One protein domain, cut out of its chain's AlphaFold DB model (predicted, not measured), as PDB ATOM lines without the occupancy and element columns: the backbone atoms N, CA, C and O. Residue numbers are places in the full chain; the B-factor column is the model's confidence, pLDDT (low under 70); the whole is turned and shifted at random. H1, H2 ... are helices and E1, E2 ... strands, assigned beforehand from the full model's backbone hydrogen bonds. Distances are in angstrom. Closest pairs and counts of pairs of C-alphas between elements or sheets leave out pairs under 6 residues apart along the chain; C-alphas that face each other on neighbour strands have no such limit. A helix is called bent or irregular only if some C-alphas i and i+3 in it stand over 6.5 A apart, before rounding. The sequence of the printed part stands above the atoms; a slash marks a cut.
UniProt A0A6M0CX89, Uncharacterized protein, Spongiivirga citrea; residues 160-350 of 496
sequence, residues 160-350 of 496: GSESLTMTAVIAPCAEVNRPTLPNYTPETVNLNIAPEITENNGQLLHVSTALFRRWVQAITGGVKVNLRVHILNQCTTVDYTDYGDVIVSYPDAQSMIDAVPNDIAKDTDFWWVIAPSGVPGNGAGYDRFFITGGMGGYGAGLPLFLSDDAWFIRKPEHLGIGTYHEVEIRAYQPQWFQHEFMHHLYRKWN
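This is residues 160 to 350 of the 496 residues of an uncharacterized protein of Spongiivirga citrea (UniProt A0A6M0CX89). Two strongly twisted five-strand sheets are partly face to face with their strands crossed, and the long helices H1 and H5 cover one face of the sheet E4 E1 E7 E10 E9, with short H2 on its opposite face. The chain passes to and fro between the sheets. The printed part has 191 residues with five named helices and ten named strands, in the order E1 E2 E3 H1 E4 E5 E6 H2 H3 E7 E8 E9 E10 H4 H5; its class is mixed, helices and strands. Both sheets are mixed, ordered E4 E1 E7 E10 E9 and E3 E2 E5 E6 E8. The whole is compact, with a radius of gyration of the C-alphas of 16.4 A and spans of 55 by 38 by 34 A.

E1, residues 163 to 170, is parallel to its neighbours E4, residues 224 to 231 (N 164 to O 224, 2.8 A), and E7, residues 270 to 275 (N 167 to O 270, 2.8 A). E10, residues 302 to 308, is parallel to E7 (N 271 to O 303, 2.8 A) and forms a hairpin with E9, residues 294 to 298 (N 296 to O 304, 2.8 A). In the other sheet E2, residues 173 to 180, forms a hairpin with E3, residues 185 to 192 (N 176 to O 189, 2.8 A), and is parallel to E5, residues 236 to 242 (N 177 to O 238, 2.9 A). E5 forms a hairpin with E6, residues 246 to 251 (N 241 to O 248, 2.8 A), and E6 is parallel to E8, residues 289 to 291 (N 247 to O 289, 2.8 A). The sheets make a sandwich, two sheets face to face, their strands at 71 degrees; the closest C-alphas of E6 and E10 are those of Tyr 250 and Leu 306, 7.3 A. H1, residues 199 to 219, and H5, residues 326 to 348, make two layers with the first sheet, helices on one face, at heights of 7.2 A and 9.8 A. They touch at Ser 208 and Gln 333, their closest C-alphas, 5.6 A, at a steep tilt of 52 degrees, the same way. H2, residues 253 to 258, is on the opposite face; H3, residues 262 to 266, only grazes this sheet, and H4, residues 310 to 313, is not on it. Every O i to N i+4 pair is within hydrogen-bond range in H2 and H3, 13 of 17 in H1 and 16 of 19 in H5; H4 is too short for one.

E1 begins at C-alpha 163 (65.930, 10.145, 100.539) and spans 21.9 A. H1 spans 30.6 A and is irregular, C-alphas 201 and 204 being 8.8 A apart; H5 spans 32.4 A, is only just irregular, C-alphas 331 and 334 being 6.55 A apart, and ends at C-alpha 348 (50.586, 0.502, 107.280).

The C-alphas farthest apart, Ser 161 and Asn 183, are 55.7 A apart. The printed part has no cut; the links E7 to E8 and H4 to H5 are long. The mean pLDDT of the printed part is 94.3, and no printed residue is under 70.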
ATOM      1  N   GLY A 160      63.766  18.651 101.366       74.19
ATOM      2  CA  GLY A 160      64.298  17.608 102.240       74.19
ATOM      3  C   GLY A 160      65.693  17.159 101.803       74.19
ATOM      4  O   GLY A 160      65.991  17.052 100.610       74.19
ATOM      5  N   SER A 161      66.565  16.883 102.776       76.38
ATOM      6  CA  SER A 161      67.865  16.232 102.547       76.38
ATOM      7  C   SER A 161      67.795  14.707 102.648       76.38
ATOM      8  O   SER A 161      68.749  14.024 102.278       76.38
ATOM      9  N   GLU A 162      66.684  14.176 103.160       89.31
ATOM     10  CA  GLU A 162      66.450  12.743 103.266       89.31
ATOM     11  C   GLU A 162      65.999  12.156 101.926       89.31
ATOM     12  O   GLU A 162      65.330  12.805 101.116       89.31
ATOM     13  N   SER A 163      66.357  10.896 101.707       93.81
ATOM     14  CA  SER A 163      65.930  10.145 100.539       93.81
ATOM     15  C   SER A 163      65.616   8.706 100.898       93.81
ATOM     16  O   SER A 163      66.285   8.127 101.754       93.81
ATOM     17  N   LEU A 164      64.664   8.143 100.170       95.62
ATOM     18  CA  LEU A 164      64.372   6.724 100.110       95.62
ATOM     19  C   LEU A 164      64.895   6.160  98.785       95.62
ATOM     20  O   LEU A 164      64.954   6.876  97.778       95.62
ATOM     21  N   THR A 165      65.233   4.877  98.761       97.31
ATOM     22  CA  THR A 165      65.609   4.173  97.529       97.31
ATOM     23  C   THR A 165      64.502   3.211  97.117       97.31
ATOM     24  O   THR A 165      64.142   2.299  97.859       97.31
ATOM     25  N   MET A 166      64.006   3.380  95.895       98.19
ATOM     26  CA  MET A 166      63.200   2.385  95.201       98.19
ATOM     27  C   MET A 166      64.111   1.564  94.295       98.19
ATOM     28  O   MET A 166      64.670   2.102  93.341       98.19
ATOM     29  N   THR A 167      64.273   0.275  94.583       98.50
ATOM     30  CA  THR A 167      65.093  -0.628  93.772       98.50
ATOM     31  C   THR A 167      64.202  -1.430  92.828       98.50
ATOM     32  O   THR A 167      63.459  -2.312  93.259       98.50
ATOM     33  N   ALA A 168      64.310  -1.138  91.531       98.56
ATOM     34  CA  ALA A 168      63.737  -1.951  90.468       98.56
ATOM     35  C   ALA A 168      64.633  -3.175  90.227       98.56
ATOM     36  O   ALA A 168      65.729  -3.045  89.679       98.56
ATOM     37  N   VAL A 169      64.183  -4.349  90.663       98.62
ATOM     38  CA  VAL A 169      64.861  -5.639  90.519       98.62
ATOM     39  C   VAL A 169      64.332  -6.336  89.271       98.62
ATOM     40  O   VAL A 169      63.181  -6.764  89.221       98.62
ATOM     41  N   ILE A 170      65.184  -6.461  88.260       98.69
ATOM     42  CA  ILE A 170      64.803  -6.966  86.941       98.69
ATOM     43  C   ILE A 170      65.416  -8.347  86.733       98.69
ATOM     44  O   ILE A 170      66.638  -8.504  86.787       98.69
ATOM     45  N   ALA A 171      64.584  -9.344  86.442       98.50
ATOM     46  CA  ALA A 171      65.070 -10.633  85.967       98.50
ATOM     47  C   ALA A 171      65.359 -10.552  84.454       98.50
ATOM     48  O   ALA A 171      64.456 -10.210  83.692       98.50
ATOM     49  N   PRO A 172      66.572 -10.896  83.972       98.25
ATOM     50  CA  PRO A 172      66.901 -10.846  82.542       98.25
ATOM     51  C   PRO A 172      66.112 -11.864  81.700       98.25
ATOM     52  O   PRO A 172      65.992 -11.722  80.483       98.25
ATOM     53  N   CYS A 173      65.593 -12.909  82.341       98.62
ATOM     54  CA  CYS A 173      64.841 -14.001  81.740       98.62
ATOM     55  C   CYS A 173      63.964 -14.678  82.795       98.62
ATOM     56  O   CYS A 173      64.208 -14.538  83.997       98.62
ATOM     57  N   ALA A 174      62.973 -15.442  82.347       98.62
ATOM     58  CA  ALA A 174      62.157 -16.279  83.210       98.62
ATOM     59  C   ALA A 174      61.802 -17.610  82.547       98.62
ATOM     60  O   ALA A 174      61.516 -17.662  81.348       98.62
ATOM     61  N   GLU A 175      61.771 -18.667  83.358       98.62
ATOM     62  CA  GLU A 175      60.989 -19.862  83.049       98.62
ATOM     63  C   GLU A 175      59.536 -19.588  83.459       98.62
ATOM     64  O   GLU A 175      59.234 -19.355  84.627       98.62
ATOM     65  N   VAL A 176      58.644 -19.559  82.477       98.31
ATOM     66  CA  VAL A 176      57.259 -19.119  82.626       98.31
ATOM     67  C   VAL A 176      56.329 -20.305  82.441       98.31
ATOM     68  O   VAL A 176      56.270 -20.873  81.349       98.31
ATOM     69  N   ASN A 177      55.565 -20.642  83.476       97.88
ATOM     70  CA  ASN A 177      54.400 -21.512  83.364       97.88
ATOM     71  C   ASN A 177      53.162 -20.653  83.069       97.88
ATOM     72  O   ASN A 177      52.909 -19.675  83.768       97.88
ATOM     73  N   ARG A 178      52.398 -20.991  82.026       95.94
ATOM     74  CA  ARG A 178      51.222 -20.210  81.598       95.94
ATOM     75  C   ARG A 178      50.164 -21.075  80.907       95.94
ATOM     76  O   ARG A 178      50.510 -22.122  80.355       95.94
ATOM     77  N   PRO A 179      48.881 -20.675  80.895       94.88
ATOM     78  CA  PRO A 179      47.854 -21.374  80.131       94.88
ATOM     79  C   PRO A 179      47.964 -21.047  78.634       94.88
ATOM     80  O   PRO A 179      48.456 -19.986  78.256       94.88
ATOM     81  N   THR A 180      47.490 -21.953  77.772       92.31
ATOM     82  CA  THR A 180      47.467 -21.780  76.305       92.31
ATOM     83  C   THR A 180      46.051 -21.768  75.737       92.31
ATOM     84  O   THR A 180      45.182 -22.494  76.208       92.31
ATOM     85  N   LEU A 181      45.808 -21.036  74.649       87.44
ATOM     86  CA  LEU A 181      44.565 -21.175  73.883       87.44
ATOM     87  C   LEU A 181      44.592 -22.407  72.960       87.44
ATOM     88  O   LEU A 181      45.656 -22.796  72.474       87.44
ATOM     89  N   PRO A 182      43.425 -23.005  72.649       87.00
ATOM     90  CA  PRO A 182      42.083 -22.643  73.128       87.00
ATOM     91  C   PRO A 182      41.646 -23.383  74.408       87.00
ATOM     92  O   PRO A 182      40.548 -23.147  74.894       87.00
ATOM     93  N   ASN A 183      42.453 -24.317  74.923       86.62
ATOM     94  CA  ASN A 183      42.022 -25.285  75.947       86.62
ATOM     95  C   ASN A 183      42.598 -25.030  77.347       86.62
ATOM     96  O   ASN A 183      42.423 -25.871  78.225       86.62
ATOM     97  N   TYR A 184      43.310 -23.922  77.548       89.88
ATOM     98  CA  TYR A 184      43.968 -23.551  78.804       89.88
ATOM     99  C   TYR A 184      44.963 -24.609  79.302       89.88
ATOM    100  O   TYR A 184      45.217 -24.738  80.495       89.88
ATOM    101  N   THR A 185      45.557 -25.385  78.386       92.81
ATOM    102  CA  THR A 185      46.571 -26.379  78.754       92.81
ATOM    103  C   THR A 185      47.824 -25.645  79.237       92.81
ATOM    104  O   THR A 185      48.307 -24.785  78.494       92.81
ATOM    105  N   PRO A 186      48.375 -25.972  80.420       95.19
ATOM    106  CA  PRO A 186      49.624 -25.378  80.880       95.19
ATOM    107  C   PRO A 186      50.777 -25.669  79.910       95.19
ATOM    108  O   PRO A 186      50.944 -26.808  79.462       95.19
ATOM    109  N   GLU A 187      51.586 -24.657  79.619       96.50
ATOM    110  CA  GLU A 187      52.880 -24.785  78.951       96.50
ATOM    111  C   GLU A 187      53.976 -24.095  79.763       96.50
ATOM    112  O   GLU A 187      53.716 -23.119  80.466       96.50
ATOM    113  N   THR A 188      55.211 -24.572  79.612       98.12
ATOM    114  CA  THR A 188      56.401 -23.918  80.166       98.12
ATOM    115  C   THR A 188      57.255 -23.375  79.029       98.12
ATOM    116  O   THR A 188      57.652 -24.125  78.132       98.12
ATOM    117  N   VAL A 189      57.550 -22.077  79.061       98.06
ATOM    118  CA  VAL A 189      58.359 -21.382  78.053       98.06
ATOM    119  C   VAL A 189      59.462 -20.566  78.716       98.06
ATOM    120  O   VAL A 189      59.297 -20.077  79.823       98.06
ATOM    121  N   ASN A 190      60.590 -20.393  78.029       98.44
ATOM    122  CA  ASN A 190      61.651 -19.496  78.481       98.44
ATOM    123  C   ASN A 190      61.529 -18.171  77.734       98.44
ATOM    124  O   ASN A 190      61.609 -18.156  76.502       98.44
ATOM    125  N   LEU A 191      61.333 -17.082  78.470       98.38
ATOM    126  CA  LEU A 191      61.187 -15.734  77.926       98.38
ATOM    127  C   LEU A 191      62.325 -14.842  78.421       98.38
ATOM    128  O   LEU A 191      62.845 -15.036  79.519       98.38
ATOM    129  N   ASN A 192      62.710 -13.868  77.601       98.50
ATOM    130  CA  ASN A 192      63.665 -12.828  77.978       98.50
ATOM    131  C   ASN A 192      62.908 -11.556  78.330       98.50
ATOM    132  O   ASN A 192      61.825 -11.331  77.791       98.50
ATOM    133  N   ILE A 193      63.510 -10.731  79.185       98.31
ATOM    134  CA  ILE A 193      62.988  -9.396  79.463       98.31
ATOM    135  C   ILE A 193      62.958  -8.588  78.168       98.31
ATOM    136  O   ILE A 193      63.892  -8.657  77.359       98.31
ATOM    137  N   ALA A 194      61.889  -7.830  77.963       97.75
ATOM    138  CA  ALA A 194      61.823  -6.895  76.859       97.75
ATOM    139  C   ALA A 194      62.945  -5.837  76.975       97.75
ATOM    140  O   ALA A 194      63.147  -5.266  78.055       97.75
ATOM    141  N   PRO A 195      63.717  -5.588  75.898       97.19
ATOM    142  CA  PRO A 195      64.887  -4.716  75.956       97.19
ATOM    143  C   PRO A 195      64.541  -3.290  76.405       97.19
ATOM    144  O   PRO A 195      65.311  -2.708  77.170       97.19
ATOM    145  N   GLU A 196      63.360  -2.781  76.047       97.44
ATOM    146  CA  GLU A 196      62.852  -1.446  76.387       97.44
ATOM    147  C   GLU A 196      62.837  -1.173  77.906       97.44
ATOM    148  O   GLU A 196      62.974  -0.027  78.332       97.44
ATOM    149  N   ILE A 197      62.729  -2.218  78.737       98.06
ATOM    150  CA  ILE A 197      62.793  -2.116  80.206       98.06
ATOM    151  C   ILE A 197      64.195  -1.735  80.695       98.06
ATOM    152  O   ILE A 197      64.341  -1.063  81.716       98.06
ATOM    153  N   THR A 198      65.236  -2.182  79.992       97.00
ATOM    154  CA  THR A 198      66.641  -2.060  80.425       97.00
ATOM    155  C   THR A 198      67.444  -1.046  79.610       97.00
ATOM    156  O   THR A 198      68.483  -0.563  80.068       97.00
ATOM    157  N   GLU A 199      66.966  -0.695  78.416       95.56
ATOM    158  CA  GLU A 199      67.594   0.281  77.534       95.56
ATOM    159  C   GLU A 199      67.733   1.659  78.191       95.56
ATOM    160  O   GLU A 199      66.931   2.073  79.032       95.56
ATOM    161  N   ASN A 200      68.790   2.383  77.806       94.75
ATOM    162  CA  ASN A 200      69.091   3.727  78.309       94.75
ATOM    163  C   ASN A 200      69.099   3.817  79.847       94.75
ATOM    164  O   ASN A 200      68.648   4.804  80.419       94.75
ATOM    165  N   ASN A 201      69.624   2.778  80.509       93.25
ATOM    166  CA  ASN A 201      69.632   2.627  81.968       93.25
ATOM    167  C   ASN A 201      68.221   2.607  82.591       93.25
ATOM    168  O   ASN A 201      68.021   3.132  83.683       93.25
ATOM    169  N   GLY A 202      67.247   2.001  81.907       95.81
ATOM    170  CA  GLY A 202      65.867   1.893  82.385       95.81
ATOM    171  C   GLY A 202      65.068   3.187  82.245       95.81
ATOM    172  O   GLY A 202      64.251   3.501  83.111       95.81
ATOM    173  N   GLN A 203      65.287   3.948  81.165       97.19
ATOM    174  CA  GLN A 203      64.608   5.231  80.930       97.19
ATOM    175  C   GLN A 203      63.079   5.108  81.015       97.19
ATOM    176  O   GLN A 203      62.433   5.961  81.621       97.19
ATOM    177  N   LEU A 204      62.500   4.026  80.481       97.94
ATOM    178  CA  LEU A 204      61.059   3.763  80.566       97.94
ATOM    179  C   LEU A 204      60.567   3.698  82.020       97.94
ATOM    180  O   LEU A 204      59.519   4.255  82.345       97.94
ATOM    181  N   LEU A 205      61.340   3.083  82.919       98.25
ATOM    182  CA  LEU A 205      61.005   2.977  84.342       98.25
ATOM    183  C   LEU A 205      61.117   4.335  85.048       98.25
ATOM    184  O   LEU A 205      60.292   4.671  85.902       98.25
ATOM    185  N   HIS A 206      62.107   5.145  84.661       97.88
ATOM    186  CA  HIS A 206      62.258   6.510  85.160       97.88
ATOM    187  C   HIS A 206      61.087   7.408  84.754       97.88
ATOM    188  O   HIS A 206      60.571   8.123  85.615       97.88
ATOM    189  N   VAL A 207      60.651   7.343  83.490       97.31
ATOM    190  CA  VAL A 207      59.495   8.099  82.982       97.31
ATOM    191  C   VAL A 207      58.204   7.623  83.647       97.31
ATOM    192  O   VAL A 207      57.455   8.440  84.176       97.31
ATOM    193  N   SER A 208      57.985   6.306  83.716       97.75
ATOM    194  CA  SER A 208      56.768   5.710  84.297       97.75
ATOM    195  C   SER A 208      56.555   6.076  85.770       97.75
ATOM    196  O   SER A 208      55.421   6.155  86.229       97.75
ATOM    197  N   THR A 209      57.636   6.318  86.518       97.81
ATOM    198  CA  THR A 209      57.585   6.631  87.958       97.81
ATOM    199  C   THR A 209      57.803   8.107  88.284       97.81
ATOM    200  O   THR A 209      57.779   8.465  89.461       97.81
ATOM    201  N   ALA A 210      58.063   8.975  87.300       97.19
ATOM    202  CA  ALA A 210      58.513  10.349  87.548       97.19
ATOM    203  C   ALA A 210      57.538  11.133  88.441       97.19
ATOM    204  O   ALA A 210      57.920  11.587  89.524       97.19
ATOM    205  N   LEU A 211      56.266  11.207  88.033       97.94
ATOM    206  CA  LEU A 211      55.233  11.912  88.788       97.94
ATOM    207  C   LEU A 211      54.971  11.258  90.150       97.94
ATOM    208  O   LEU A 211      54.915  11.958  91.156       97.94
ATOM    209  N   PHE A 212      54.907   9.924  90.212       98.12
ATOM    210  CA  PHE A 212      54.739   9.192  91.471       98.12
ATOM    211  C   PHE A 212      55.841   9.532  92.487       98.12
ATOM    212  O   PHE A 212      55.549   9.877  93.629       98.12
ATOM    213  N   ARG A 213      57.117   9.499  92.080       97.06
ATOM    214  CA  ARG A 213      58.251   9.796  92.974       97.06
ATOM    215  C   ARG A 213      58.230  11.246  93.459       97.06
ATOM    216  O   ARG A 213      58.550  11.501  94.620       97.06
ATOM    217  N   ARG A 214      57.824  12.186  92.598       95.81
ATOM    218  CA  ARG A 214      57.640  13.600  92.962       95.81
ATOM    219  C   ARG A 214      56.472  13.792  93.928       95.81
ATOM    220  O   ARG A 214      56.584  14.541  94.892       95.81
ATOM    221  N   TRP A 215      55.382  13.073  93.707       97.62
ATOM    222  CA  TRP A 215      54.213  13.091  94.573       97.62
ATOM    223  C   TRP A 215      54.511  12.511  95.961       97.62
ATOM    224  O   TRP A 215      54.193  13.151  96.963       97.62
ATOM    225  N   VAL A 216      55.224  11.379  96.042       97.12
ATOM    226  CA  VAL A 216      55.703  10.821  97.319       97.12
ATOM    227  C   VAL A 216      56.585  11.830  98.062       97.12
ATOM    228  O   VAL A 216      56.422  12.005  99.270       97.12
ATOM    229  N   GLN A 217      57.470  12.549  97.360       95.31
ATOM    230  CA  GLN A 217      58.277  13.612  97.971       95.31
ATOM    231  C   GLN A 217      57.402  14.698  98.613       95.31
ATOM    232  O   GLN A 217      57.678  15.104  99.743       95.31
ATOM    233  N   ALA A 218      56.341  15.141  97.936       95.75
ATOM    234  CA  ALA A 218      55.438  16.155  98.473       95.75
ATOM    235  C   ALA A 218      54.699  15.658  99.729       95.75
ATOM    236  O   ALA A 218      54.786  16.284 100.786       95.75
ATOM    237  N   ILE A 219      54.044  14.492  99.663       96.44
ATOM    238  CA  ILE A 219      53.218  13.979 100.776       96.44
ATOM    239  C   ILE A 219      54.042  13.530 101.992       96.44
ATOM    240  O   ILE A 219      53.515  13.415 103.095       96.44
ATOM    241  N   THR A 220      55.344  13.295 101.821       95.62
ATOM    242  CA  THR A 220      56.271  12.969 102.918       95.62
ATOM    243  C   THR A 220      56.961  14.196 103.515       95.62
ATOM    244  O   THR A 220      57.747  14.051 104.450       95.62
ATOM    245  N   GLY A 221      56.679  15.404 103.016       93.31
ATOM    246  CA  GLY A 221      57.314  16.631 103.500       93.31
ATOM    247  C   GLY A 221      58.773  16.789 103.061       93.31
ATOM    248  O   GLY A 221      59.555  17.410 103.778       93.31
ATOM    249  N   GLY A 222      59.147  16.236 101.903       93.88
ATOM    250  CA  GLY A 222      60.438  16.484 101.251       93.88
ATOM    251  C   GLY A 222      61.324  15.260 101.038       93.88
ATOM    252  O   GLY A 222      62.441  15.415 100.543       93.88
ATOM    253  N   VAL A 223      60.872  14.048 101.375       94.75
ATOM    254  CA  VAL A 223      61.705  12.845 101.245       94.75
ATOM    255  C   VAL A 223      61.735  12.366  99.796       94.75
ATOM    256  O   VAL A 223      60.744  11.880  99.256       94.75
ATOM    257  N   LYS A 224      62.893  12.484  99.143       94.81
ATOM    258  CA  LYS A 224      63.037  12.132  97.722       94.81
ATOM    259  C   LYS A 224      63.049  10.622  97.521       94.81
ATOM    260  O   LYS A 224      63.763   9.924  98.232       94.81
ATOM    261  N   VAL A 225      62.359  10.124  96.496       95.75
ATOM    262  CA  VAL A 225      62.457   8.715  96.083       95.75
ATOM    263  C   VAL A 225      63.430   8.582  94.910       95.75
ATOM    264  O   VAL A 225      63.155   9.008  93.781       95.75
ATOM    265  N   ASN A 226      64.581   7.969  95.168       96.88
ATOM    266  CA  ASN A 226      65.586   7.664  94.156       96.88
ATOM    267  C   ASN A 226      65.299   6.297  93.535       96.88
ATOM    268  O   ASN A 226      65.262   5.297  94.247       96.88
ATOM    269  N   LEU A 227      65.132   6.239  92.210       98.00
ATOM    270  CA  LEU A 227      65.016   4.968  91.497       98.00
ATOM    271  C   LEU A 227      66.415   4.398  91.227       98.00
ATOM    272  O   LEU A 227      67.247   5.059  90.605       98.00
ATOM    273  N   ARG A 228      66.657   3.167  91.677       97.94
ATOM    274  CA  ARG A 228      67.853   2.368  91.403       97.94
ATOM    275  C   ARG A 228      67.446   1.166  90.558       97.94
ATOM    276  O   ARG A 228      66.656   0.344  91.001       97.94
ATOM    277  N   VAL A 229      68.009   1.039  89.361       98.06
ATOM    278  CA  VAL A 229      67.786  -0.131  88.501       98.06
ATOM    279  C   VAL A 229      68.844  -1.193  88.803       98.06
ATOM    280  O   VAL A 229      70.042  -0.921  88.730       98.06
ATOM    281  N   HIS A 230      68.407  -2.402  89.147       98.19
ATOM    282  CA  HIS A 230      69.263  -3.552  89.419       98.19
ATOM    283  C   HIS A 230      68.825  -4.755  88.578       98.19
ATOM    284  O   HIS A 230      67.748  -5.308  88.775       98.19
ATOM    285  N   ILE A 231      69.681  -5.182  87.649       98.31
ATOM    286  CA  ILE A 231      69.439  -6.365  86.818       98.31
ATOM    287  C   ILE A 231      70.117  -7.566  87.476       98.31
ATOM    288  O   ILE A 231      71.319  -7.531  87.751       98.31
ATOM    289  N   LEU A 232      69.350  -8.626  87.717       98.31
ATOM    290  CA  LEU A 232      69.855  -9.872  88.282       98.31
ATOM    291  C   LEU A 232      70.779 -10.597  87.297       98.31
ATOM    292  O   LEU A 232      70.645 -10.499  86.079       98.31
ATOM    293  N   ASN A 233      71.686 -11.413  87.835       97.00
ATOM    294  CA  ASN A 233      72.574 -12.262  87.029       97.00
ATOM    295  C   ASN A 233      71.950 -13.619  86.651       97.00
ATOM    296  O   ASN A 233      72.596 -14.428  85.986       97.00
ATOM    297  N   GLN A 234      70.728 -13.895  87.107       96.06
ATOM    298  CA  GLN A 234      70.048 -15.180  86.955       96.06
ATOM    299  C   GLN A 234      68.607 -14.981  86.487       96.06
ATOM    300  O   GLN A 234      68.003 -13.953  86.789       96.06
ATOM    301  N   CYS A 235      68.062 -15.961  85.760       98.06
ATOM    302  CA  CYS A 235      66.636 -15.977  85.438       98.06
ATOM    303  C   CYS A 235      65.793 -16.175  86.709       98.06
ATOM    304  O   CYS A 235      66.284 -16.705  87.706       98.06
ATOM    305  N   THR A 236      64.518 -15.803  86.633       98.25
ATOM    306  CA  THR A 236      63.507 -16.102  87.657       98.25
ATOM    307  C   THR A 236      62.506 -17.154  87.160       98.25
ATOM    308  O   THR A 236      62.642 -17.684  86.053       98.25
ATOM    309  N   THR A 237      61.492 -17.451  87.962       98.00
ATOM    310  CA  THR A 237      60.289 -18.169  87.540       98.00
ATOM    311  C   THR A 237      59.088 -17.227  87.549       98.00
ATOM    312  O   THR A 237      59.013 -16.290  88.345       98.00
ATOM    313  N   VAL A 238      58.150 -17.465  86.637       97.81
ATOM    314  CA  VAL A 238      56.822 -16.838  86.634       97.81
ATOM    315  C   VAL A 238      55.808 -17.965  86.580       97.81
ATOM    316  O   VAL A 238      55.886 -18.827  85.701       97.81
ATOM    317  N   ASP A 239      54.877 -17.973  87.522       96.00
ATOM    318  CA  ASP A 239      53.819 -18.977  87.586       96.00
ATOM    319  C   ASP A 239      52.453 -18.297  87.651       96.00
ATOM    320  O   ASP A 239      52.344 -17.096  87.925       96.00
ATOM    321  N   TYR A 240      51.406 -19.073  87.389       95.00
ATOM    322  CA  TYR A 240      50.042 -18.584  87.401       95.00
ATOM    323  C   TYR A 240      49.123 -19.405  88.295       95.00
ATOM    324  O   TYR A 240      49.273 -20.611  88.478       95.00
ATOM    325  N   THR A 241      48.108 -18.728  88.823       93.12
ATOM    326  CA  THR A 241      46.955 -19.357  89.464       93.12
ATOM    327  C   THR A 241      45.696 -18.989  88.693       93.12
ATOM    328  O   THR A 241      45.432 -17.814  88.438       93.12
ATOM    329  N   ASP A 242      44.924 -20.007  88.318       90.88
ATOM    330  CA  ASP A 242      43.645 -19.865  87.624       90.88
ATOM    331  C   ASP A 242      42.491 -19.926  88.636       90.88
ATOM    332  O   ASP A 242      42.291 -20.936  89.319       90.88
ATOM    333  N   TYR A 243      41.738 -18.830  88.731       89.25
ATOM    334  CA  TYR A 243      40.573 -18.678  89.603       89.25
ATOM    335  C   TYR A 243      39.241 -18.805  88.852       89.25
ATOM    336  O   TYR A 243      38.192 -18.415  89.366       89.25
ATOM    337  N   GLY A 244      39.250 -19.341  87.633       88.50
ATOM    338  CA  GLY A 244      38.111 -19.297  86.732       88.50
ATOM    339  C   GLY A 244      38.169 -18.009  85.935       88.50
ATOM    340  O   GLY A 244      38.833 -17.971  84.915       88.50
ATOM    341  N   ASP A 245      37.500 -16.949  86.383       87.50
ATOM    342  CA  ASP A 245      37.340 -15.717  85.587       87.50
ATOM    343  C   ASP A 245      38.610 -14.852  85.499       87.50
ATOM    344  O   ASP A 245      38.704 -13.942  84.673       87.50
ATOM    345  N   VAL A 246      39.600 -15.153  86.340       90.19
ATOM    346  CA  VAL A 246      40.849 -14.405  86.467       90.19
ATOM    347  C   VAL A 246      42.028 -15.369  86.519       90.19
ATOM    348  O   VAL A 246      42.001 -16.364  87.246       90.19
ATOM    349  N   ILE A 247      43.085 -15.026  85.792       92.56
ATOM    350  CA  ILE A 247      44.395 -15.665  85.845       92.56
ATOM    351  C   ILE A 247      45.369 -14.676  86.478       92.56
ATOM    352  O   ILE A 247      45.644 -13.612  85.930       92.56
ATOM    353  N   VAL A 248      45.908 -15.036  87.633       92.75
ATOM    354  CA  VAL A 248      46.947 -14.254  88.306       92.75
ATOM    355  C   VAL A 248      48.292 -14.825  87.897       92.75
ATOM    356  O   VAL A 248      48.510 -16.011  88.113       92.75
ATOM    357  N   SER A 249      49.171 -14.019  87.306       94.81
ATOM    358  CA  SER A 249      50.481 -14.445  86.801       94.81
ATOM    359  C   SER A 249      51.570 -13.554  87.383       94.81
ATOM    360  O   SER A 249      51.737 -12.421  86.934       94.81
ATOM    361  N   TYR A 250      52.335 -14.074  88.343       94.25
ATOM    362  CA  TYR A 250      53.344 -13.300  89.066       94.25
ATOM    363  C   TYR A 250      54.728 -13.946  89.036       94.25
ATOM    364  O   TYR A 250      54.840 -15.175  88.987       94.25
ATOM    365  N   PRO A 251      55.794 -13.125  89.081       94.81
ATOM    366  CA  PRO A 251      57.137 -13.634  89.295       94.81
ATOM    367  C   PRO A 251      57.317 -14.162  90.718       94.81
ATOM    368  O   PRO A 251      56.644 -13.717  91.650       94.81
ATOM    369  N   ASP A 252      58.306 -15.036  90.899       93.88
ATOM    370  CA  ASP A 252      58.858 -15.354  92.217       93.88
ATOM    371  C   ASP A 252      59.630 -14.145  92.776       93.88
ATOM    372  O   ASP A 252      60.858 -14.044  92.720       93.88
ATOM    373  N   ALA A 253      58.865 -13.175  93.276       94.12
ATOM    374  CA  ALA A 253      59.370 -11.917  93.799       94.12
ATOM    375  C   ALA A 253      60.306 -12.121  94.996       94.12
ATOM    376  O   ALA A 253      61.292 -11.399  95.128       94.12
ATOM    377  N   GLN A 254      60.017 -13.117  95.840       89.94
ATOM    378  CA  GLN A 254      60.814 -13.427  97.024       89.94
ATOM    379  C   GLN A 254      62.223 -13.855  96.608       89.94
ATOM    380  O   GLN A 254      63.190 -13.195  96.987       89.94
ATOM    381  N   SER A 255      62.340 -14.868  95.742       92.06
ATOM    382  CA  SER A 255      63.644 -15.333  95.251       92.06
ATOM    383  C   SER A 255      64.402 -14.251  94.478       92.06
ATOM    384  O   SER A 255      65.632 -14.201  94.524       92.06
ATOM    385  N   MET A 256      63.692 -13.370  93.760       97.12
ATOM    386  CA  MET A 256      64.317 -12.234  93.076       97.12
ATOM    387  C   MET A 256      64.948 -11.244  94.056       97.12
ATOM    388  O   MET A 256      66.074 -10.810  93.822       97.12
ATOM    389  N   ILE A 257      64.246 -10.889  95.134       95.62
ATOM    390  CA  ILE A 257      64.739  -9.937  96.135       95.62
ATOM    391  C   ILE A 257      65.840 -10.571  96.994       95.62
ATOM    392  O   ILE A 257      66.861  -9.929  97.226       95.62
ATOM    393  N   ASP A 258      65.703 -11.841  97.384       91.50
ATOM    394  CA  ASP A 258      66.735 -12.582  98.130       91.50
ATOM    395  C   ASP A 258      68.055 -12.720  97.348       91.50
ATOM    396  O   ASP A 258      69.129 -12.864  97.934       91.50
ATOM    397  N   ALA A 259      67.997 -12.657  96.014       95.69
ATOM    398  CA  ALA A 259      69.177 -12.675  95.153       95.69
ATOM    399  C   ALA A 259      69.894 -11.315  95.053       95.69
ATOM    400  O   ALA A 259      70.990 -11.241  94.483       95.69
ATOM    401  N   VAL A 260      69.300 -10.237  95.577       96.56
ATOM    402  CA  VAL A 260      69.890  -8.896  95.547       96.56
ATOM    403  C   VAL A 260      71.057  -8.815  96.542       96.56
ATOM    404  O   VAL A 260      70.915  -9.211  97.699       96.56
ATOM    405  N   PRO A 261      72.220  -8.268  96.142       95.38
ATOM    406  CA  PRO A 261      73.349  -8.069  97.047       95.38
ATOM    407  C   PRO A 261      72.985  -7.290  98.321       95.38
ATOM    408  O   PRO A 261      72.267  -6.291  98.273       95.38
ATOM    409  N   ASN A 262      73.536  -7.715  99.463       90.44
ATOM    410  CA  ASN A 262      73.234  -7.142 100.782       90.44
ATOM    411  C   ASN A 262      73.468  -5.627 100.884       90.44
ATOM    412  O   ASN A 262      72.782  -4.958 101.650       90.44
ATOM    413  N   ASP A 263      74.448  -5.080 100.167       91.44
ATOM    414  CA  ASP A 263      74.709  -3.640 100.113       91.44
ATOM    415  C   ASP A 263      73.586  -2.879  99.396       91.44
ATOM    416  O   ASP A 263      73.211  -1.795  99.827       91.44
ATOM    417  N   ILE A 264      72.985  -3.467  98.360       94.81
ATOM    418  CA  ILE A 264      71.807  -2.899  97.698       94.81
ATOM    419  C   ILE A 264      70.564  -3.078  98.570       94.81
ATOM    420  O   ILE A 264      69.803  -2.126  98.746       94.81
ATOM    421  N   ALA A 265      70.364  -4.269  99.135       92.44
ATOM    422  CA  ALA A 265      69.183  -4.579  99.933       92.44
ATOM    423  C   ALA A 265      69.071  -3.711 101.193       92.44
ATOM    424  O   ALA A 265      67.983  -3.238 101.508       92.44
ATOM    425  N   LYS A 266      70.190  -3.432 101.877       89.12
ATOM    426  CA  LYS A 266      70.222  -2.562 103.068       89.12
ATOM    427  C   LYS A 266      69.858  -1.105 102.783       89.12
ATOM    428  O   LYS A 266      69.373  -0.427 103.679       89.12
ATOM    429  N   ASP A 267      70.098  -0.647 101.561       92.00
ATOM    430  CA  ASP A 267      69.786   0.715 101.126       92.00
ATOM    431  C   ASP A 267      68.368   0.844 100.546       92.00
ATOM    432  O   ASP A 267      67.994   1.941 100.134       92.00
ATOM    433  N   THR A 268      67.612  -0.254 100.432       95.31
ATOM    434  CA  THR A 268      66.325  -0.292  99.721       95.31
ATOM    435  C   THR A 268      65.143  -0.091 100.665       95.31
ATOM    436  O   THR A 268      64.965  -0.845 101.619       95.31
ATOM    437  N   ASP A 269      64.289   0.879 100.336       95.62
ATOM    438  CA  ASP A 269      63.049   1.183 101.055       95.62
ATOM    439  C   ASP A 269      61.808   0.689 100.299       95.62
ATOM    440  O   ASP A 269      60.841   0.265 100.922       95.62
ATOM    441  N   PHE A 270      61.845   0.693  98.962       97.25
ATOM    442  CA  PHE A 270      60.786   0.156  98.104       97.25
ATOM    443  C   PHE A 270      61.371  -0.889  97.165       97.25
ATOM    444  O   PHE A 270      62.337  -0.625  96.447       97.25
ATOM    445  N   TRP A 271      60.737  -2.047  97.108       98.00
ATOM    446  CA  TRP A 271      61.028  -3.062  96.113       98.00
ATOM    447  C   TRP A 271      60.090  -2.913  94.926       98.00
ATOM    448  O   TRP A 271      58.898  -2.663  95.086       98.00
ATOM    449  N   TRP A 272      60.622  -3.088  93.725       98.44
ATOM    450  CA  TRP A 272      59.822  -3.212  92.517       98.44
ATOM    451  C   TRP A 272      60.396  -4.328  91.660       98.44
ATOM    452  O   TRP A 272      61.482  -4.188  91.109       98.44
ATOM    453  N   VAL A 273      59.704  -5.459  91.575       98.31
ATOM    454  CA  VAL A 273      60.161  -6.594  90.769       98.31
ATOM    455  C   VAL A 273      59.543  -6.543  89.378       98.31
ATOM    456  O   VAL A 273      58.350  -6.267  89.216       98.31
ATOM    457  N   ILE A 274      60.374  -6.817  88.373       98.56
ATOM    458  CA  ILE A 274      59.978  -6.843  86.966       98.56
ATOM    459  C   ILE A 274      60.524  -8.120  86.331       98.56
ATOM    460  O   ILE A 274      61.730  -8.390  86.379       98.56
ATOM    461  N   ALA A 275      59.637  -8.903  85.726       98.31
ATOM    462  CA  ALA A 275      59.980 -10.140  85.035       98.31
ATOM    463  C   ALA A 275      59.301 -10.222  83.659       98.31
ATOM    464  O   ALA A 275      58.336  -9.499  83.408       98.31
ATOM    465  N   PRO A 276      59.768 -11.111  82.765       98.38
ATOM    466  CA  PRO A 276      59.089 -11.376  81.501       98.38
ATOM    467  C   PRO A 276      57.623 -11.780  81.686       98.38
ATOM    468  O   PRO A 276      57.314 -12.646  82.506       98.38
ATOM    469  N   SER A 277      56.729 -11.190  80.894       97.19
ATOM    470  CA  SER A 277      55.289 -11.427  81.005       97.19
ATOM    471  C   SER A 277      54.886 -12.876  80.762       97.19
ATOM    472  O   SER A 277      55.190 -13.484  79.730       97.19
ATOM    473  N   GLY A 278      54.103 -13.402  81.706       94.88
ATOM    474  CA  GLY A 278      53.440 -14.693  81.578       94.88
ATOM    475  C   GLY A 278      52.248 -14.695  80.626       94.88
ATOM    476  O   GLY A 278      51.773 -15.767  80.260       94.88
ATOM    477  N   VAL A 279      51.781 -13.526  80.175       94.62
ATOM    478  CA  VAL A 279      50.588 -13.396  79.331       94.62
ATOM    479  C   VAL A 279      50.919 -13.729  77.874       94.62
ATOM    480  O   VAL A 279      51.734 -13.043  77.252       94.62
ATOM    481  N   PRO A 280      50.270 -14.732  77.260       92.62
ATOM    482  CA  PRO A 280      50.421 -14.975  75.831       92.62
ATOM    483  C   PRO A 280      49.885 -13.802  74.997       92.62
ATOM    484  O   PRO A 280      48.714 -13.433  75.091       92.62
ATOM    485  N   GLY A 281      50.736 -13.224  74.145       88.88
ATOM    486  CA  GLY A 281      50.358 -12.077  73.314       88.88
ATOM    487  C   GLY A 281      50.009 -10.862  74.173       88.88
ATOM    488  O   GLY A 281      50.831 -10.441  74.981       88.88
ATOM    489  N   ASN A 282      48.807 -10.303  73.990       86.56
ATOM    490  CA  ASN A 282      48.247  -9.251  74.846       86.56
ATOM    491  C   ASN A 282      47.170  -9.728  75.833       86.56
ATOM    492  O   ASN A 282      46.562  -8.896  76.508       86.56
ATOM    493  N   GLY A 283      46.949 -11.042  75.911       88.44
ATOM    494  CA  GLY A 283      45.815 -11.646  76.608       88.44
ATOM    495  C   GLY A 283      44.602 -11.877  75.706       88.44
ATOM    496  O   GLY A 283      43.710 -12.612  76.107       88.44
ATOM    497  N   ALA A 284      44.598 -11.359  74.469       86.62
ATOM    498  CA  ALA A 284      43.440 -11.480  73.595       86.62
ATOM    499  C   ALA A 284      43.076 -12.918  73.234       86.62
ATOM    500  O   ALA A 284      43.929 -13.757  72.927       86.62
ATOM    501  N   GLY A 285      41.767 -13.167  73.216       86.00
ATOM    502  CA  GLY A 285      41.183 -14.472  72.912       86.00
ATOM    503  C   GLY A 285      41.027 -15.383  74.128       86.00
ATOM    504  O   GLY A 285      40.454 -16.463  73.981       86.00
ATOM    505  N   TYR A 286      41.493 -14.955  75.303       88.00
ATOM    506  CA  TYR A 286      41.114 -15.556  76.574       88.00
ATOM    507  C   TYR A 286      39.762 -14.975  76.995       88.00
ATOM    508  O   TYR A 286      39.522 -13.780  76.886       88.00
ATOM    509  N   ASP A 287      38.863 -15.812  77.506       85.19
ATOM    510  CA  ASP A 287      37.619 -15.357  78.146       85.19
ATOM    511  C   ASP A 287      37.832 -14.959  79.622       85.19
ATOM    512  O   ASP A 287      36.877 -14.892  80.398       85.19
ATOM    513  N   ARG A 288      39.099 -14.734  80.011       85.62
ATOM    514  CA  ARG A 288      39.594 -14.512  81.377       85.62
ATOM    515  C   ARG A 288      40.469 -13.266  81.433       85.62
ATOM    516  O   ARG A 288      41.181 -12.967  80.477       85.62
ATOM    517  N   PHE A 289      40.503 -12.603  82.585       86.44
ATOM    518  CA  PHE A 289      41.382 -11.453  82.806       86.44
ATOM    519  C   PHE A 289      42.727 -11.882  83.381       86.44
ATOM    520  O   PHE A 289      42.774 -12.674  84.319       86.44
ATOM    521  N   PHE A 290      43.817 -11.325  82.856       91.12
ATOM    522  CA  PHE A 290      45.146 -11.502  83.432       91.12
ATOM    523  C   PHE A 290      45.459 -10.384  84.424       91.12
ATOM    524  O   PHE A 290      45.370  -9.207  84.076       91.12
ATOM    525  N   ILE A 291      45.885 -10.769  85.623       90.62
ATOM    526  CA  ILE A 291      46.477  -9.871  86.614       90.62
ATOM    527  C   ILE A 291      47.974 -10.157  86.654       90.62
ATOM    528  O   ILE A 291      48.382 -11.261  87.018       90.62
ATOM    529  N   THR A 292      48.778  -9.167  86.270       92.81
ATOM    530  CA  THR A 292      50.245  -9.290  86.200       92.81
ATOM    531  C   THR A 292      51.003  -8.213  86.958       92.81
ATOM    532  O   THR A 292      52.231  -8.252  87.018       92.81
ATOM    533  N   GLY A 293      50.278  -7.290  87.588       91.25
ATOM    534  CA  GLY A 293      50.817  -6.321  88.529       91.25
ATOM    535  C   GLY A 293      50.091  -6.360  89.870       91.25
ATOM    536  O   GLY A 293      49.059  -7.027  90.002       91.25
ATOM    537  N   GLY A 294      50.656  -5.697  90.872       92.62
ATOM    538  CA  GLY A 294      50.018  -5.553  92.176       92.62
ATOM    539  C   GLY A 294      50.941  -4.999  93.257       92.62
ATOM    540  O   GLY A 294      52.148  -4.843  93.047       92.62
ATOM    541  N   MET A 295      50.370  -4.785  94.440       94.38
ATOM    542  CA  MET A 295      51.087  -4.378  95.642       94.38
ATOM    543  C   MET A 295      51.204  -5.508  96.669       94.38
ATOM    544  O   MET A 295      50.222  -5.985  97.243       94.38
ATOM    545  N   GLY A 296      52.441  -5.888  96.967       91.44
ATOM    546  CA  GLY A 296      52.811  -6.809  98.031       91.44
ATOM    547  C   GLY A 296      53.523  -6.126  99.200       91.44
ATOM    548  O   GLY A 296      53.651  -4.902  99.282       91.44
ATOM    549  N   GLY A 297      54.023  -6.961 100.108       90.62
ATOM    550  CA  GLY A 297      54.971  -6.573 101.145       90.62
ATOM    551  C   GLY A 297      56.185  -7.496 101.121       90.62
ATOM    552  O   GLY A 297      56.063  -8.663 100.751       90.62
ATOM    553  N   TYR A 298      57.342  -6.993 101.539       89.31
ATOM    554  CA  TYR A 298      58.558  -7.796 101.688       89.31
ATOM    555  C   TYR A 298      59.210  -7.590 103.057       89.31
ATOM    556  O   TYR A 298      59.259  -6.468 103.567       89.31
ATOM    557  N   GLY A 299      59.757  -8.659 103.645       85.50
ATOM    558  CA  GLY A 299      60.476  -8.594 104.920       85.50
ATOM    559  C   GLY A 299      59.621  -7.970 106.026       85.50
ATOM    560  O   GLY A 299      58.524  -8.447 106.300       85.50
ATOM    561  N   ALA A 300      60.088  -6.871 106.629       84.06
ATOM    562  CA  ALA A 300      59.340  -6.101 107.635       84.06
ATOM    563  C   ALA A 300      58.223  -5.213 107.037       84.06
ATOM    564  O   ALA A 300      57.988  -4.090 107.488       84.06
ATOM    565  N   GLY A 301      57.537  -5.713 106.007       86.75
ATOM    566  CA  GLY A 301      56.425  -5.040 105.340       86.75
ATOM    567  C   GLY A 301      56.832  -3.837 104.504       86.75
ATOM    568  O   GLY A 301      56.067  -2.878 104.416       86.75
ATOM    569  N   LEU A 302      58.020  -3.879 103.899       91.12
ATOM    570  CA  LEU A 302      58.437  -2.874 102.925       91.12
ATOM    571  C   LEU A 302      57.515  -2.908 101.698       91.12
ATOM    572  O   LEU A 302      57.100  -4.004 101.304       91.12
ATOM    573  N   PRO A 303      57.225  -1.748 101.078       95.12
ATOM    574  CA  PRO A 303      56.536  -1.677  99.798       95.12
ATOM    575  C   PRO A 303      57.151  -2.629  98.763       95.12
ATOM    576  O   PRO A 303      58.357  -2.570  98.523       95.12
ATOM    577  N   LEU A 304      56.332  -3.474  98.132       96.56
ATOM    578  CA  LEU A 304      56.737  -4.324  97.015       96.56
ATOM    579  C   LEU A 304      55.771  -4.153  95.839       96.56
ATOM    580  O   LEU A 304      54.674  -4.699  95.858       96.56
ATOM    581  N   PHE A 305      56.200  -3.451  94.796       97.75
ATOM    582  CA  PHE A 305      55.496  -3.433  93.517       97.75
ATOM    583  C   PHE A 305      55.840  -4.696  92.727       97.75
ATOM    584  O   PHE A 305      57.012  -5.025  92.528       97.75
ATOM    585  N   LEU A 306      54.814  -5.393  92.258       95.00
ATOM    586  CA  LEU A 306      54.912  -6.546  91.375       95.00
ATOM    587  C   LEU A 306      54.489  -6.102  89.980       95.00
ATOM    588  O   LEU A 306      53.483  -5.409  89.840       95.00
ATOM    589  N   SER A 307      55.232  -6.501  88.955       95.38
ATOM    590  CA  SER A 307      54.833  -6.260  87.569       95.38
ATOM    591  C   SER A 307      55.541  -7.197  86.600       95.38
ATOM    592  O   SER A 307      56.623  -7.714  86.898       95.38
ATOM    593  N   ASP A 308      54.959  -7.359  85.417       96.12
ATOM    594  CA  ASP A 308      55.689  -7.839  84.253       96.12
ATOM    595  C   ASP A 308      56.184  -6.690  83.363       96.12
ATOM    596  O   ASP A 308      55.786  -5.534  83.506       96.12
ATOM    597  N   ASP A 309      57.094  -7.008  82.445       97.38
ATOM    598  CA  ASP A 309      57.610  -6.051  81.466       97.38
ATOM    599  C   ASP A 309      56.536  -5.516  80.514       97.38
ATOM    600  O   ASP A 309      56.506  -4.323  80.196       97.38
ATOM    601  N   ALA A 310      55.630  -6.385  80.070       95.88
ATOM    602  CA  ALA A 310      54.587  -6.036  79.123       95.88
ATOM    603  C   ALA A 310      53.666  -4.921  79.637       95.88
ATOM    604  O   ALA A 310      53.205  -4.125  78.816       95.88
ATOM    605  N   TRP A 311      53.450  -4.816  80.953       93.44
ATOM    606  CA  TRP A 311      52.641  -3.772  81.591       93.44
ATOM    607  C   TRP A 311      53.099  -2.341  81.268       93.44
ATOM    608  O   TRP A 311      52.280  -1.421  81.243       93.44
ATOM    609  N   PHE A 312      54.389  -2.148  80.974       94.81
ATOM    610  CA  PHE A 312      54.969  -0.837  80.651       94.81
ATOM    611  C   PHE A 312      55.188  -0.620  79.156       94.81
ATOM    612  O   PHE A 312      55.446   0.500  78.729       94.81
ATOM    613  N   ILE A 313      55.077  -1.672  78.346       95.31
ATOM    614  CA  ILE A 313      55.380  -1.616  76.908       95.31
ATOM    615  C   ILE A 313      54.102  -1.618  76.078       95.31
ATOM    616  O   ILE A 313      54.031  -0.964  75.036       95.31
ATOM    617  N   ARG A 314      53.066  -2.334  76.529       93.94
ATOM    618  CA  ARG A 314      51.813  -2.479  75.791       93.94
ATOM    619  C   ARG A 314      50.582  -2.424  76.679       93.94
ATOM    620  O   ARG A 314      50.588  -2.865  77.824       93.94
ATOM    621  N   LYS A 315      49.481  -1.976  76.083       92.12
ATOM    622  CA  LYS A 315      48.155  -2.042  76.694       92.12
ATOM    623  C   LYS A 315      47.753  -3.521  76.857       92.12
ATOM    624  O   LYS A 315      47.837  -4.282  75.882       92.12
ATOM    625  N   PRO A 316      47.395  -3.990  78.068       89.38
ATOM    626  CA  PRO A 316      46.751  -5.293  78.223       89.38
ATOM    627  C   PRO A 316      45.369  -5.263  77.565       89.38
ATOM    628  O   PRO A 316      44.777  -4.195  77.447       89.38
ATOM    629  N   GLU A 317      44.843  -6.424  77.158       87.81
ATOM    630  CA  GLU A 317      43.584  -6.515  76.394       87.81
ATOM    631  C   GLU A 317      42.440  -5.693  76.994       87.81
ATOM    632  O   GLU A 317      41.707  -5.045  76.261       87.81
ATOM    633  N   HIS A 318      42.286  -5.682  78.318       84.38
ATOM    634  CA  HIS A 318      41.196  -4.962  78.974       84.38
ATOM    635  C   HIS A 318      41.402  -3.439  79.040       84.38
ATOM    636  O   HIS A 318      40.474  -2.732  79.414       84.38
ATOM    637  N   LEU A 319      42.580  -2.923  78.678       87.31
ATOM    638  CA  LEU A 319      42.914  -1.492  78.683       87.31
ATOM    639  C   LEU A 319      43.208  -0.928  77.287       87.31
ATOM    640  O   LEU A 319      43.546   0.246  77.180       87.31
ATOM    641  N   GLY A 320      43.108  -1.736  76.230       88.75
ATOM    642  CA  GLY A 320      43.253  -1.279  74.850       88.75
ATOM    643  C   GLY A 320      44.169  -2.152  74.007       88.75
ATOM    644  O   GLY A 320      44.476  -3.300  74.337       88.75
ATOM    645  N   ILE A 321      44.609  -1.591  72.880       88.62
ATOM    646  CA  ILE A 321      45.418  -2.297  71.883       88.62
ATOM    647  C   ILE A 321      46.737  -1.586  71.587       88.62
ATOM    648  O   ILE A 321      46.813  -0.361  71.543       88.62
ATOM    649  N   GLY A 322      47.777  -2.372  71.311       92.12
ATOM    650  CA  GLY A 322      49.077  -1.870  70.862       92.12
ATOM    651  C   GLY A 322      50.024  -1.448  71.986       92.12
ATOM    652  O   GLY A 322      49.780  -1.691  73.170       92.12
ATOM    653  N   THR A 323      51.147  -0.857  71.587       94.00
ATOM    654  CA  THR A 323      52.181  -0.347  72.493       94.00
ATOM    655  C   THR A 323      51.766   0.985  73.107       94.00
ATOM    656  O   THR A 323      50.915   1.688  72.556       94.00
ATOM    657  N   TYR A 324      52.362   1.333  74.242       95.19
ATOM    658  CA  TYR A 324      52.204   2.664  74.817       95.19
ATOM    659  C   TYR A 324      53.067   3.694  74.082       95.19
ATOM    660  O   TYR A 324      54.239   3.445  73.801       95.19
ATOM    661  N   HIS A 325      52.497   4.867  73.823       95.50
ATOM    662  CA  HIS A 325      53.253   6.091  73.582       95.50
ATOM    663  C   HIS A 325      53.663   6.746  74.914       95.50
ATOM    664  O   HIS A 325      53.010   6.546  75.939       95.50
ATOM    665  N   GLU A 326      54.703   7.585  74.927       96.44
ATOM    666  CA  GLU A 326      55.162   8.249  76.159       96.44
ATOM    667  C   GLU A 326      54.079   9.134  76.808       96.44
ATOM    668  O   GLU A 326      53.947   9.144  78.029       96.44
ATOM    669  N   VAL A 327      53.251   9.810  76.005       97.25
ATOM    670  CA  VAL A 327      52.066  10.556  76.488       97.25
ATOM    671  C   VAL A 327      51.123   9.648  77.282       97.25
ATOM    672  O   VAL A 327      50.651  10.027  78.350       97.25
ATOM    673  N   GLU A 328      50.886   8.426  76.799       96.38
ATOM    674  CA  GLU A 328      50.055   7.446  77.502       96.38
ATOM    675  C   GLU A 328      50.731   6.958  78.785       96.38
ATOM    676  O   GLU A 328      50.071   6.855  79.814       96.38
ATOM    677  N   ILE A 329      52.049   6.724  78.770       96.94
ATOM    678  CA  ILE A 329      52.813   6.356  79.973       96.94
ATOM    679  C   ILE A 329      52.696   7.439  81.047       96.94
ATOM    680  O   ILE A 329      52.369   7.127  82.192       96.94
ATOM    681  N   ARG A 330      52.913   8.708  80.683       97.56
ATOM    682  CA  ARG A 330      52.826   9.841  81.615       97.56
ATOM    683  C   ARG A 330      51.400  10.069  82.128       97.56
ATOM    684  O   ARG A 330      51.249  10.553  83.244       97.56
ATOM    685  N   ALA A 331      50.370   9.689  81.369       96.50
ATOM    686  CA  ALA A 331      48.970   9.797  81.787       96.50
ATOM    687  C   ALA A 331      48.481   8.613  82.641       96.50
ATOM    688  O   ALA A 331      47.840   8.822  83.670       96.50
ATOM    689  N   TYR A 332      48.787   7.378  82.239       95.94
ATOM    690  CA  TYR A 332      48.250   6.163  82.856       95.94
ATOM    691  C   TYR A 332      49.105   5.626  84.010       95.94
ATOM    692  O   TYR A 332      48.559   5.217  85.033       95.94
ATOM    693  N   GLN A 333      50.438   5.621  83.902       95.94
ATOM    694  CA  GLN A 333      51.271   5.011  84.948       95.94
ATOM    695  C   GLN A 333      51.131   5.681  86.327       95.94
ATOM    696  O   GLN A 333      51.142   4.950  87.320       95.94
ATOM    697  N   PRO A 334      50.904   7.008  86.453       97.00
ATOM    698  CA  PRO A 334      50.577   7.607  87.747       97.00
ATOM    699  C   PRO A 334      49.346   6.983  88.407       97.00
ATOM    700  O   PRO A 334      49.365   6.782  89.617       97.00
ATOM    701  N   GLN A 335      48.311   6.627  87.636       96.44
ATOM    702  CA  GLN A 335      47.131   5.938  88.165       96.44
ATOM    703  C   GLN A 335      47.509   4.579  88.758       96.44
ATOM    704  O   GLN A 335      47.147   4.294  89.899       96.44
ATOM    705  N   TRP A 336      48.268   3.767  88.015       95.94
ATOM    706  CA  TRP A 336      48.684   2.446  88.487       95.94
ATOM    707  C   TRP A 336      49.560   2.543  89.743       95.94
ATOM    708  O   TRP A 336      49.237   1.943  90.764       95.94
ATOM    709  N   PHE A 337      50.610   3.372  89.727       98.06
ATOM    710  CA  PHE A 337      51.473   3.542  90.900       98.06
ATOM    711  C   PHE A 337      50.730   4.110  92.112       98.06
ATOM    712  O   PHE A 337      51.021   3.693  93.231       98.06
ATOM    713  N   GLN A 338      49.773   5.031  91.921       98.00
ATOM    714  CA  GLN A 338      48.946   5.510  93.031       98.00
ATOM    715  C   GLN A 338      48.146   4.369  93.635       98.00
ATOM    716  O   GLN A 338      48.227   4.160  94.839       98.00
ATOM    717  N   HIS A 339      47.408   3.635  92.800       97.25
ATOM    718  CA  HIS A 339      46.552   2.535  93.228       97.25
ATOM    719  C   HIS A 339      47.336   1.527  94.070       97.25
ATOM    720  O   HIS A 339      46.996   1.275  95.227       97.25
ATOM    721  N   GLU A 340      48.451   1.032  93.530       97.00
ATOM    722  CA  GLU A 340      49.279   0.054  94.232       97.00
ATOM    723  C   GLU A 340      49.874   0.637  95.519       97.00
ATOM    724  O   GLU A 340      49.846   0.009  96.576       97.00
ATOM    725  N   PHE A 341      50.362   1.876  95.489       98.19
ATOM    726  CA  PHE A 341      50.960   2.474  96.676       98.19
ATOM    727  C   PHE A 341      49.948   2.729  97.802       98.19
ATOM    728  O   PHE A 341      50.290   2.580  98.979       98.19
ATOM    729  N   MET A 342      48.699   3.065  97.472       98.12
ATOM    730  CA  MET A 342      47.664   3.310  98.475       98.12
ATOM    731  C   MET A 342      47.303   2.043  99.258       98.12
ATOM    732  O   MET A 342      47.126   2.147 100.472       98.12
ATOM    733  N   HIS A 343      47.330   0.852  98.643       95.81
ATOM    734  CA  HIS A 343      47.227  -0.419  99.383       95.81
ATOM    735  C   HIS A 343      48.272  -0.527 100.498       95.81
ATOM    736  O   HIS A 343      47.987  -0.971 101.614       95.81
ATOM    737  N   HIS A 344      49.513  -0.120 100.215       95.44
ATOM    738  CA  HIS A 344      50.568  -0.141 101.221       95.44
ATOM    739  C   HIS A 344      50.305   0.871 102.338       95.44
ATOM    740  O   HIS A 344      50.416   0.514 103.513       95.44
ATOM    741  N   LEU A 345      49.915   2.104 101.997       96.94
ATOM    742  CA  LEU A 345      49.594   3.115 103.006       96.94
ATOM    743  C   LEU A 345      48.438   2.657 103.908       96.94
ATOM    744  O   LEU A 345      48.539   2.757 105.127       96.94
ATOM    745  N   TYR A 346      47.367   2.094 103.353       95.75
ATOM    746  CA  TYR A 346      46.229   1.643 104.156       95.75
ATOM    747  C   TYR A 346      46.552   0.448 105.043       95.75
ATOM    748  O   TYR A 346      46.077   0.384 106.173       95.75
ATOM    749  N   ARG A 347      47.420  -0.461 104.587       90.69
ATOM    750  CA  ARG A 347      47.919  -1.554 105.429       90.69
ATOM    751  C   ARG A 347      48.778  -1.039 106.582       90.69
ATOM    752  O   ARG A 347      48.686  -1.557 107.694       90.69
ATOM    753  N   LYS A 348      49.632  -0.049 106.310       91.12
ATOM    754  CA  LYS A 348      50.586   0.502 107.280       91.12
ATOM    755  C   LYS A 348      49.912   1.380 108.335       91.12
ATOM    756  O   LYS A 348      50.283   1.282 109.499       91.12
ATOM    757  N   TRP A 349      48.941   2.194 107.927       94.19
ATOM    758  CA  TRP A 349      48.129   3.054 108.793       94.19
ATOM    759  C   TRP A 349      46.686   2.539 108.866       94.19
ATOM    760  O   TRP A 349      45.722   3.234 108.521       94.19
ATOM    761  N   ASN A 350      46.549   1.273 109.269       92.69
ATOM    762  CA  ASN A 350      45.266   0.571 109.290       92.69
ATOM    763  C   ASN A 350      44.266   1.166 110.294       92.69
ATOM    764  O   ASN A 350      43.064   0.957 110.153       92.69
TER     765      ASN A 350